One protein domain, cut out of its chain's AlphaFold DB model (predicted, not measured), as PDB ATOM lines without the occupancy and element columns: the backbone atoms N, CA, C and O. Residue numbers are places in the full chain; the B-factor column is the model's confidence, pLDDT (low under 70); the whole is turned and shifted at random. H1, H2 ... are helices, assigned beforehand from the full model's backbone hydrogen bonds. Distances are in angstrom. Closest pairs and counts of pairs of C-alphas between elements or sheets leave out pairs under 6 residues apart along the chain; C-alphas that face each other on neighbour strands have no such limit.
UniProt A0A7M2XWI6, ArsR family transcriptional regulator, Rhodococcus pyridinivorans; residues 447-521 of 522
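What this domain is: This is residues 447 to 521 of the 522 residues of the protein "ArsR family transcriptional regulator" of Rhodococcus pyridinivorans (UniProt A0A7M2XWI6). Two helices cross as a lopsided X, the long H1 and the shorter H2, which passes over one side of H1 at residues 452 to 460. From the far end of H1 a long loop, residues 473 to 502, folds back on the same side of H1 as H2 and leads into H2. The printed part has 75 residues with two named helices, H1 then H2, and no named strand; its class is all helix. It is only just compact, close to loose, with a radius of gyration of the C-alphas of 13.5 A, and its elongated outline spans 43 by 26 by 18 A.

How they stand to each other: Begin at residues 447 to 472, which form H1, and go on to residues 503 to 519, which form H2. The two helices touch, H1 with residues 452 to 460 alone. Look at the C-alphas of Ala 456 and Val 510, the closest of the two helices, 5.6 A apart. The helices run opposite ways at a steep tilt of 52 degrees. In H1 and H2 every O i to N i+4 pair is within hydrogen-bond range.

Where its parts are: Find C-alpha 447 at (-36.551, -19.367, -45.634); from there H1 runs 37.1 A to C-alpha 472 at (-48.451, -26.480, -11.237). H2 begins at C-alpha 503 and runs 24.4 A to C-alpha 519 at (-21.018, -20.398, -35.757).

The domain as a whole: The C-alphas of Ile 447 and Ser 476 are the two farthest apart, 45.3 A. The printed part has no cut, and the link from H1 to H2, 30 residues, is long. Residues 472 to 477 stand free, and so do residues 516 to 521, of which 516 to 519 belong to H2. In the B-factor column, find pLDDT under 70 at residue 456, residues 479 to 490 and residues 513 to 521; the mean of the printed part is 71.2.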
ATOM      1  N   ILE A 447     -35.974 -18.095 -46.086       78.25
ATOM      2  CA  ILE A 447     -36.551 -19.367 -45.634       78.25
ATOM      3  C   ILE A 447     -35.688 -19.998 -44.544       78.25
ATOM      4  O   ILE A 447     -36.228 -20.567 -43.595       78.25
ATOM      5  N   GLU A 448     -34.367 -19.842 -44.623       75.81
ATOM      6  CA  GLU A 448     -33.456 -20.271 -43.562       75.81
ATOM      7  C   GLU A 448     -33.674 -19.458 -42.277       75.81
ATOM      8  O   GLU A 448     -33.809 -20.030 -41.194       75.81
ATOM      9  N   ALA A 449     -33.795 -18.134 -42.385       74.56
ATOM     10  CA  ALA A 449     -34.128 -17.272 -41.254       74.56
ATOM     11  C   ALA A 449     -35.476 -17.664 -40.625       74.56
ATOM     12  O   ALA A 449     -35.589 -17.759 -39.401       74.56
ATOM     13  N   ARG A 450     -36.482 -17.982 -41.451       81.88
ATOM     14  CA  ARG A 450     -37.786 -18.479 -40.984       81.88
ATOM     15  C   ARG A 450     -37.676 -19.824 -40.272       81.88
ATOM     16  O   ARG A 450     -38.300 -20.005 -39.230       81.88
ATOM     17  N   GLN A 451     -36.883 -20.753 -40.803       77.25
ATOM     18  CA  GLN A 451     -36.619 -22.038 -40.158       77.25
ATOM     19  C   GLN A 451     -36.015 -21.832 -38.766       77.25
ATOM     20  O   GLN A 451     -36.503 -22.416 -37.802       77.25
ATOM     21  N   ARG A 452     -34.998 -20.968 -38.651       72.00
ATOM     22  CA  ARG A 452     -34.355 -20.634 -37.370       72.00
ATOM     23  C   ARG A 452     -35.350 -20.031 -36.379       72.00
ATOM     24  O   ARG A 452     -35.377 -20.452 -35.225       72.00
ATOM     25  N   LEU A 453     -36.196 -19.104 -36.836       77.62
ATOM     26  CA  LEU A 453     -37.249 -18.507 -36.014       77.62
ATOM     27  C   LEU A 453     -38.235 -19.563 -35.505       77.62
ATOM     28  O   LEU A 453     -38.496 -19.624 -34.311       77.62
ATOM     29  N   TYR A 454     -38.750 -20.430 -36.377       77.62
ATOM     30  CA  TYR A 454     -39.723 -21.451 -35.979       77.62
ATOM     31  C   TYR A 454     -39.126 -22.503 -35.051       77.62
ATOM     32  O   TYR A 454     -39.786 -22.912 -34.100       77.62
ATOM     33  N   THR A 455     -37.870 -22.895 -35.269       71.19
ATOM     34  CA  THR A 455     -37.139 -23.726 -34.310       71.19
ATOM     35  C   THR A 455     -37.034 -23.021 -32.956       71.19
ATOM     36  O   THR A 455     -37.316 -23.636 -31.930       71.19
ATOM     37  N   ALA A 456     -36.698 -21.727 -32.935       68.69
ATOM     38  CA  ALA A 456     -36.597 -20.967 -31.694       68.69
ATOM     39  C   ALA A 456     -37.940 -20.833 -30.961       68.69
ATOM     40  O   ALA A 456     -38.001 -21.017 -29.747       68.69
ATOM     41  N   GLU A 457     -39.024 -20.563 -31.688       74.00
ATOM     42  CA  GLU A 457     -40.375 -20.484 -31.134       74.00
ATOM     43  C   GLU A 457     -40.843 -21.821 -30.550       74.00
ATOM     44  O   GLU A 457     -41.433 -21.839 -29.469       74.00
ATOM     45  N   SER A 458     -40.571 -22.943 -31.228       73.00
ATOM     46  CA  SER A 458     -40.911 -24.277 -30.720       73.00
ATOM     47  C   SER A 458     -40.151 -24.604 -29.432       73.00
ATOM     48  O   SER A 458     -40.763 -25.047 -28.461       73.00
ATOM     49  N   LEU A 459     -38.849 -24.302 -29.378       70.12
ATOM     50  CA  LEU A 459     -38.026 -24.476 -28.176       70.12
ATOM     51  C   LEU A 459     -38.458 -23.551 -27.028       70.12
ATOM     52  O   LEU A 459     -38.489 -23.957 -25.867       70.12
ATOM     53  N   MET A 460     -38.828 -22.306 -27.334       79.31
ATOM     54  CA  MET A 460     -39.389 -21.380 -26.349       79.31
ATOM     55  C   MET A 460     -40.713 -21.909 -25.784       79.31
ATOM     56  O   MET A 460     -40.942 -21.834 -24.576       79.31
ATOM     57  N   TRP A 461     -41.587 -22.444 -26.640       72.75
ATOM     58  CA  TRP A 461     -42.859 -23.014 -26.203       72.75
ATOM     59  C   TRP A 461     -42.655 -24.222 -25.291       72.75
ATOM     60  O   TRP A 461     -43.296 -24.319 -24.246       72.75
ATOM     61  N   GLU A 462     -41.720 -25.105 -25.635       71.56
ATOM     62  CA  GLU A 462     -41.320 -26.219 -24.779       71.56
ATOM     63  C   GLU A 462     -40.823 -25.737 -23.409       71.56
ATOM     64  O   GLU A 462     -41.275 -26.234 -22.372       71.56
ATOM     65  N   TRP A 463     -39.960 -24.715 -23.384       72.38
ATOM     66  CA  TRP A 463     -39.491 -24.103 -22.139       72.38
ATOM     67  C   TRP A 463     -40.651 -23.624 -21.267       72.38
ATOM     68  O   TRP A 463     -40.687 -23.878 -20.060       72.38
ATOM     69  N   TRP A 464     -41.626 -22.954 -21.882       80.31
ATOM     70  CA  TRP A 464     -42.800 -22.454 -21.180       80.31
ATOM     71  C   TRP A 464     -43.682 -23.583 -20.641       80.31
ATOM     72  O   TRP A 464     -44.112 -23.521 -19.490       80.31
ATOM     73  N   GLN A 465     -43.912 -24.646 -21.416       73.62
ATOM     74  CA  GLN A 465     -44.672 -25.811 -20.953       73.62
ATOM     75  C   GLN A 465     -44.007 -26.480 -19.744       73.62
ATOM     76  O   GLN A 465     -44.691 -26.854 -18.789       73.62
ATOM     77  N   ARG A 466     -42.673 -26.566 -19.730       72.56
ATOM     78  CA  ARG A 466     -41.908 -27.071 -18.581       72.56
ATOM     79  C   ARG A 466     -42.022 -26.161 -17.361       72.56
ATOM     80  O   ARG A 466     -42.228 -26.649 -16.251       72.56
ATOM     81  N   GLU A 467     -41.930 -24.846 -17.549       80.94
ATOM     82  CA  GLU A 467     -42.134 -23.879 -16.465       80.94
ATOM     83  C   GLU A 467     -43.561 -23.976 -15.904       80.94
ATOM     84  O   GLU A 467     -43.737 -23.970 -14.687       80.94
ATOM     85  N   LEU A 468     -44.578 -24.130 -16.758       83.12
ATOM     86  CA  LEU A 468     -45.960 -24.353 -16.335       83.12
ATOM     87  C   LEU A 468     -46.120 -25.657 -15.553       83.12
ATOM     88  O   LEU A 468     -46.750 -25.646 -14.495       83.12
ATOM     89  N   ALA A 469     -45.536 -26.759 -16.028       74.38
ATOM     90  CA  ALA A 469     -45.541 -28.033 -15.314       74.38
ATOM     91  C   ALA A 469     -44.892 -27.893 -13.928       74.38
ATOM     92  O   ALA A 469     -45.463 -28.323 -12.928       74.38
ATOM     93  N   TRP A 470     -43.753 -27.198 -13.843       80.50
ATOM     94  CA  TRP A 470     -43.082 -26.913 -12.576       80.50
ATOM     95  C   TRP A 470     -43.913 -26.032 -11.636       80.50
ATOM     96  O   TRP A 470     -43.936 -26.268 -10.428       80.50
ATOM     97  N   ARG A 471     -44.586 -25.002 -12.168       84.56
ATOM     98  CA  ARG A 471     -45.433 -24.086 -11.384       84.56
ATOM     99  C   ARG A 471     -46.678 -24.779 -10.839       84.56
ATOM    100  O   ARG A 471     -47.081 -24.466  -9.726       84.56
ATOM    101  N   ARG A 472     -47.263 -25.697 -11.613       82.25
ATOM    102  CA  ARG A 472     -48.451 -26.480 -11.237       82.25
ATOM    103  C   ARG A 472     -48.133 -27.639 -10.293       82.25
ATOM    104  O   ARG A 472     -49.023 -28.089  -9.580       82.25
ATOM    105  N   ALA A 473     -46.898 -28.135 -10.290       75.88
ATOM    106  CA  ALA A 473     -46.508 -29.248  -9.438       75.88
ATOM    107  C   ALA A 473     -46.556 -28.869  -7.938       75.88
ATOM    108  O   ALA A 473     -46.038 -27.811  -7.555       75.88
ATOM    109  N   PRO A 474     -47.116 -29.739  -7.071       82.00
ATOM    110  CA  PRO A 474     -47.053 -29.575  -5.621       82.00
ATOM    111  C   PRO A 474     -45.611 -29.431  -5.139       82.00
ATOM    112  O   PRO A 474     -44.695 -30.009  -5.726       82.00
ATOM    113  N   ARG A 475     -45.396 -28.706  -4.035       80.62
ATOM    114  CA  ARG A 475     -44.051 -28.381  -3.522       80.62
ATOM    115  C   ARG A 475     -43.170 -29.623  -3.298       80.62
ATOM    116  O   ARG A 475     -41.979 -29.556  -3.570       80.62
ATOM    117  N   SER A 476     -43.769 -30.744  -2.890       80.00
ATOM    118  CA  SER A 476     -43.119 -32.045  -2.665       80.00
ATOM    119  C   SER A 476     -42.785 -32.835  -3.938       80.00
ATOM    120  O   SER A 476     -42.034 -33.799  -3.870       80.00
ATOM    121  N   ARG A 477     -43.338 -32.458  -5.099       75.44
ATOM    122  CA  ARG A 477     -43.174 -33.160  -6.387       75.44
ATOM    123  C   ARG A 477     -42.706 -32.229  -7.505       75.44
ATOM    124  O   ARG A 477     -42.977 -32.478  -8.680       75.44
ATOM    125  N   LYS A 478     -42.050 -31.117  -7.160       71.00
ATOM    126  CA  LYS A 478     -41.563 -30.176  -8.169       71.00
ATOM    127  C   LYS A 478     -40.465 -30.831  -9.012       71.00
ATOM    128  O   LYS A 478     -39.476 -31.284  -8.441       71.00
ATOM    129  N   PRO A 479     -40.606 -30.854 -10.348       64.00
ATOM    130  CA  PRO A 479     -39.599 -31.439 -11.217       64.00
ATOM    131  C   PRO A 479     -38.285 -30.653 -11.132       64.00
ATOM    132  O   PRO A 479     -38.276 -29.436 -10.918       64.00
ATOM    133  N   VAL A 480     -37.159 -31.338 -11.313       64.12
ATOM    134  CA  VAL A 480     -35.840 -30.701 -11.329       64.12
ATOM    135  C   VAL A 480     -35.713 -29.865 -12.605       64.12
ATOM    136  O   VAL A 480     -35.877 -30.357 -13.718       64.12
ATOM    137  N   ARG A 481     -35.415 -28.568 -12.463       61.41
ATOM    138  CA  ARG A 481     -35.320 -27.649 -13.616       61.41
ATOM    139  C   ARG A 481     -34.121 -27.949 -14.523       61.41
ATOM    140  O   ARG A 481     -34.201 -27.686 -15.719       61.41
ATOM    141  N   ALA A 482     -33.072 -28.560 -13.968       50.72
ATOM    142  CA  ALA A 482     -31.796 -28.827 -14.630       50.72
ATOM    143  C   ALA A 482     -31.850 -29.863 -15.775       50.72
ATOM    144  O   ALA A 482     -30.870 -30.028 -16.498       50.72
ATOM    145  N   GLU A 483     -32.970 -30.559 -15.971       49.50
ATOM    146  CA  GLU A 483     -33.062 -31.673 -16.918       49.50
ATOM    147  C   GLU A 483     -33.616 -31.233 -18.274       49.50
ATOM    148  O   GLU A 483     -34.815 -31.339 -18.529       49.50
ATOM    149  N   HIS A 484     -32.758 -30.714 -19.153       47.19
ATOM    150  CA  HIS A 484     -33.112 -30.463 -20.551       47.19
ATOM    151  C   HIS A 484     -31.903 -30.675 -21.480       47.19
ATOM    152  O   HIS A 484     -30.814 -30.200 -21.142       47.19
ATOM    153  N   PRO A 485     -32.060 -31.319 -22.653       43.53
ATOM    154  CA  PRO A 485     -30.995 -31.485 -23.646       43.53
ATOM    155  C   PRO A 485     -30.216 -30.205 -23.949       43.53
ATOM    156  O   PRO A 485     -28.992 -30.169 -23.873       43.53
ATOM    157  N   LEU A 486     -30.944 -29.123 -24.218       48.69
ATOM    158  CA  LEU A 486     -30.390 -27.790 -24.433       48.69
ATOM    159  C   LEU A 486     -30.118 -27.083 -23.094       48.69
ATOM    160  O   LEU A 486     -31.081 -26.789 -22.379       48.69
ATOM    161  N   PRO A 487     -28.853 -26.739 -22.765       58.69
ATOM    162  CA  PRO A 487     -28.499 -26.087 -21.502       58.69
ATOM    163  C   PRO A 487     -29.264 -24.792 -21.228       58.69
ATOM    164  O   PRO A 487     -29.630 -24.520 -20.087       58.69
ATOM    165  N   LEU A 488     -29.581 -24.029 -22.277       65.62
ATOM    166  CA  LEU A 488     -30.324 -22.772 -22.165       65.62
ATOM    167  C   LEU A 488     -31.757 -22.953 -21.612       65.62
ATOM    168  O   LEU A 488     -32.325 -22.002 -21.087       65.62
ATOM    169  N   LEU A 489     -32.321 -24.166 -21.705       62.41
ATOM    170  CA  LEU A 489     -33.677 -24.518 -21.264       62.41
ATOM    171  C   LEU A 489     -33.702 -25.209 -19.884       62.41
ATOM    172  O   LEU A 489     -34.771 -25.531 -19.369       62.41
ATOM    173  N   ARG A 490     -32.531 -25.412 -19.256       65.75
ATOM    174  CA  ARG A 490     -32.371 -25.983 -17.900       65.75
ATOM    175  C   ARG A 490     -32.708 -24.986 -16.775       65.75
ATOM    176  O   ARG A 490     -32.659 -25.319 -15.593       65.75
ATOM    177  N   GLY A 491     -33.000 -23.733 -17.131       72.19
ATOM    178  CA  GLY A 491     -33.258 -22.632 -16.203       72.19
ATOM    179  C   GLY A 491     -34.736 -22.257 -16.068       72.19
ATOM    180  O   GLY A 491     -35.610 -22.787 -16.752       72.19
ATOM    181  N   ARG A 492     -35.016 -21.291 -15.185       83.81
ATOM    182  CA  ARG A 492     -36.342 -20.661 -15.073       83.81
ATOM    183  C   ARG A 492     -36.677 -19.926 -16.370       83.81
ATOM    184  O   ARG A 492     -35.823 -19.206 -16.887       83.81
ATOM    185  N   PHE A 493     -37.922 -20.045 -16.831       84.81
ATOM    186  CA  PHE A 493     -38.400 -19.215 -17.938       84.81
ATOM    187  C   PHE A 493     -38.248 -17.722 -17.583       84.81
ATOM    188  O   PHE A 493     -38.600 -17.347 -16.456       84.81
ATOM    189  N   PRO A 494     -37.725 -16.871 -18.485       87.38
ATOM    190  CA  PRO A 494     -37.521 -15.452 -18.212       87.38
ATOM    191  C   PRO A 494     -38.799 -14.768 -17.731       87.38
ATOM    192  O   PRO A 494     -39.896 -15.032 -18.222       87.38
ATOM    193  N   THR A 495     -38.657 -13.883 -16.751       88.75
ATOM    194  CA  THR A 495     -39.762 -13.080 -16.227       88.75
ATOM    195  C   THR A 495     -39.372 -11.613 -16.211       88.75
ATOM    196  O   THR A 495     -38.241 -11.292 -15.846       88.75
ATOM    197  N   GLY A 496     -40.308 -10.739 -16.575       83.31
ATOM    198  CA  GLY A 496     -40.133  -9.291 -16.492       83.31
ATOM    199  C   GLY A 496     -40.097  -8.787 -15.045       83.31
ATOM    200  O   GLY A 496     -40.274  -9.559 -14.098       83.31
ATOM    201  N   LYS A 497     -39.912  -7.472 -14.876       78.75
ATOM    202  CA  LYS A 497     -39.824  -6.806 -13.560       78.75
ATOM    203  C   LYS A 497     -41.061  -7.040 -12.676       78.75
ATOM    204  O   LYS A 497     -40.935  -7.132 -11.465       78.75
ATOM    205  N   GLU A 498     -42.228  -7.230 -13.290       82.88
ATOM    206  CA  GLU A 498     -43.508  -7.518 -12.620       82.88
ATOM    207  C   GLU A 498     -43.745  -9.020 -12.344       82.88
ATOM    208  O   GLU A 498     -44.841  -9.428 -11.967       82.88
ATOM    209  N   GLY A 499     -42.769  -9.895 -12.611       77.69
ATOM    210  CA  GLY A 499     -42.905 -11.350 -12.434       77.69
ATOM    211  C   GLY A 499     -43.717 -12.074 -13.523       77.69
ATOM    212  O   GLY A 499     -43.806 -13.309 -13.505       77.69
ATOM    213  N   ARG A 500     -44.263 -11.337 -14.502       82.06
ATOM    214  CA  ARG A 500     -44.913 -11.879 -15.710       82.06
ATOM    215  C   ARG A 500     -43.904 -12.585 -16.618       82.06
ATOM    216  O   ARG A 500     -42.731 -12.222 -16.636       82.06
ATOM    217  N   ALA A 501     -44.350 -13.602 -17.356       85.94
ATOM    218  CA  ALA A 501     -43.501 -14.333 -18.298       85.94
ATOM    219  C   ALA A 501     -43.029 -13.416 -19.440       85.94
ATOM    220  O   ALA A 501     -43.840 -12.742 -20.070       85.94
ATOM    221  N   ASP A 502     -41.723 -13.408 -19.700       88.38
ATOM    222  CA  ASP A 502     -41.086 -12.602 -20.742       88.38
ATOM    223  C   ASP A 502     -40.772 -13.473 -21.965       88.38
ATOM    224  O   ASP A 502     -39.696 -14.063 -22.095       88.38
ATOM    225  N   PHE A 503     -41.754 -13.583 -22.861       83.56
ATOM    226  CA  PHE A 503     -41.626 -14.364 -24.091       83.56
ATOM    227  C   PHE A 503     -40.620 -13.752 -25.072       83.56
ATOM    228  O   PHE A 503     -39.897 -14.491 -25.735       83.56
ATOM    229  N   ALA A 504     -40.526 -12.422 -25.141       81.06
ATOM    230  CA  ALA A 504     -39.595 -11.747 -26.040       81.06
ATOM    231  C   ALA A 504     -38.140 -12.006 -25.620       81.06
ATOM    232  O   ALA A 504     -37.315 -12.416 -26.441       81.06
ATOM    233  N   GLY A 505     -37.837 -11.864 -24.326       83.81
ATOM    234  CA  GLY A 505     -36.527 -12.190 -23.772       83.81
ATOM    235  C   GLY A 505     -36.190 -13.678 -23.880       83.81
ATOM    236  O   GLY A 505     -35.043 -14.026 -24.167       83.81
ATOM    237  N   ALA A 506     -37.172 -14.572 -23.713       81.38
ATOM    238  CA  ALA A 506     -36.983 -16.007 -23.926       81.38
ATOM    239  C   ALA A 506     -36.628 -16.331 -25.382       81.38
ATOM    240  O   ALA A 506     -35.624 -17.001 -25.629       81.38
ATOM    241  N   LEU A 507     -37.394 -15.803 -26.341       80.00
ATOM    242  CA  LEU A 507     -37.143 -15.997 -27.768       80.00
ATOM    243  C   LEU A 507     -35.765 -15.461 -28.177       80.00
ATOM    244  O   LEU A 507     -35.013 -16.159 -28.857       80.00
ATOM    245  N   GLY A 508     -35.394 -14.267 -27.703       78.75
ATOM    246  CA  GLY A 508     -34.082 -13.669 -27.961       78.75
ATOM    247  C   GLY A 508     -32.919 -14.531 -27.454       78.75
ATOM    248  O   GLY A 508     -31.941 -14.736 -28.172       78.75
ATOM    249  N   ARG A 509     -33.042 -15.115 -26.252       82.50
ATOM    250  CA  ARG A 509     -32.033 -16.042 -25.696       82.50
ATOM    251  C   ARG A 509     -31.895 -17.313 -26.533       82.50
ATOM    252  O   ARG A 509     -30.771 -17.758 -26.773       82.50
ATOM    253  N   VAL A 510     -33.012 -17.887 -26.985       72.25
ATOM    254  CA  VAL A 510     -33.012 -19.087 -27.836       72.25
ATOM    255  C   VAL A 510     -32.352 -18.786 -29.182       72.25
ATOM    256  O   VAL A 510     -31.440 -19.507 -29.585       72.25
ATOM    257  N   LEU A 511     -32.737 -17.689 -29.842       71.94
ATOM    258  CA  LEU A 511     -32.149 -17.261 -31.115       71.94
ATOM    259  C   LEU A 511     -30.635 -17.040 -30.998       71.94
ATOM    260  O   LEU A 511     -29.874 -17.598 -31.786       71.94
ATOM    261  N   ALA A 512     -30.180 -16.319 -29.969       74.00
ATOM    262  CA  ALA A 512     -28.754 -16.086 -29.727       74.00
ATOM    263  C   ALA A 512     -27.963 -17.382 -29.464       74.00
ATOM    264  O   ALA A 512     -26.763 -17.458 -29.742       74.00
ATOM    265  N   SER A 513     -28.608 -18.408 -28.902       68.44
ATOM    266  CA  SER A 513     -27.991 -19.722 -28.719       68.44
ATOM    267  C   SER A 513     -27.914 -20.512 -30.024       68.44
ATOM    268  O   SER A 513     -26.894 -21.154 -30.271       68.44
ATOM    269  N   LEU A 514     -28.955 -20.468 -30.861       62.53
ATOM    270  CA  LEU A 514     -28.954 -21.132 -32.169       62.53
ATOM    271  C   LEU A 514     -27.885 -20.528 -33.090       62.53
ATOM    272  O   LEU A 514     -27.148 -21.271 -33.733       62.53
ATOM    273  N   SER A 515     -27.725 -19.202 -33.091       63.22
ATOM    274  CA  SER A 515     -26.672 -18.522 -33.859       63.22
ATOM    275  C   SER A 515     -25.263 -18.944 -33.433       63.22
ATOM    276  O   SER A 515     -24.417 -19.192 -34.290       63.22
ATOM    277  N   ARG A 516     -25.009 -19.088 -32.125       56.00
ATOM    278  CA  ARG A 516     -23.716 -19.573 -31.608       56.00
ATOM    279  C   ARG A 516     -23.440 -21.030 -31.971       56.00
ATOM    280  O   ARG A 516     -22.305 -21.363 -32.282       56.00
ATOM    281  N   ALA A 517     -24.460 -21.888 -31.956       46.16
ATOM    282  CA  ALA A 517     -24.315 -23.287 -32.351       46.16
ATOM    283  C   ALA A 517     -23.957 -23.438 -33.840       46.16
ATOM    284  O   ALA A 517     -23.127 -24.275 -34.178       46.16
ATOM    285  N   VAL A 518     -24.533 -22.599 -34.710       43.38
ATOM    286  CA  VAL A 518     -24.191 -22.556 -36.143       43.38
ATOM    287  C   VAL A 518     -22.768 -22.030 -36.359       43.38
ATOM    288  O   VAL A 518     -22.020 -22.626 -37.123       43.38
ATOM    289  N   ALA A 519     -22.364 -20.972 -35.649       28.20
ATOM    290  CA  ALA A 519     -21.018 -20.398 -35.757       28.20
ATOM    291  C   ALA A 519     -19.895 -21.318 -35.240       28.20
ATOM    292  O   ALA A 519     -18.758 -21.163 -35.652       28.20
ATOM    293  N   LEU A 520     -20.201 -22.259 -34.341       31.05
ATOM    294  CA  LEU A 520     -19.256 -23.276 -33.851       31.05
ATOM    295  C   LEU A 520     -19.190 -24.529 -34.745       31.05
ATOM    296  O   LEU A 520     -18.379 -25.418 -34.483       31.05
ATOM    297  N   ALA A 521     -20.096 -24.649 -35.719       29.81
ATOM    298  CA  ALA A 521     -20.178 -25.774 -36.650       29.81
ATOM    299  C   ALA A 521     -19.629 -25.444 -38.051       29.81
ATOM    300  O   ALA A 521     -19.378 -26.374 -38.820       29.81
TER     301      ALA A 521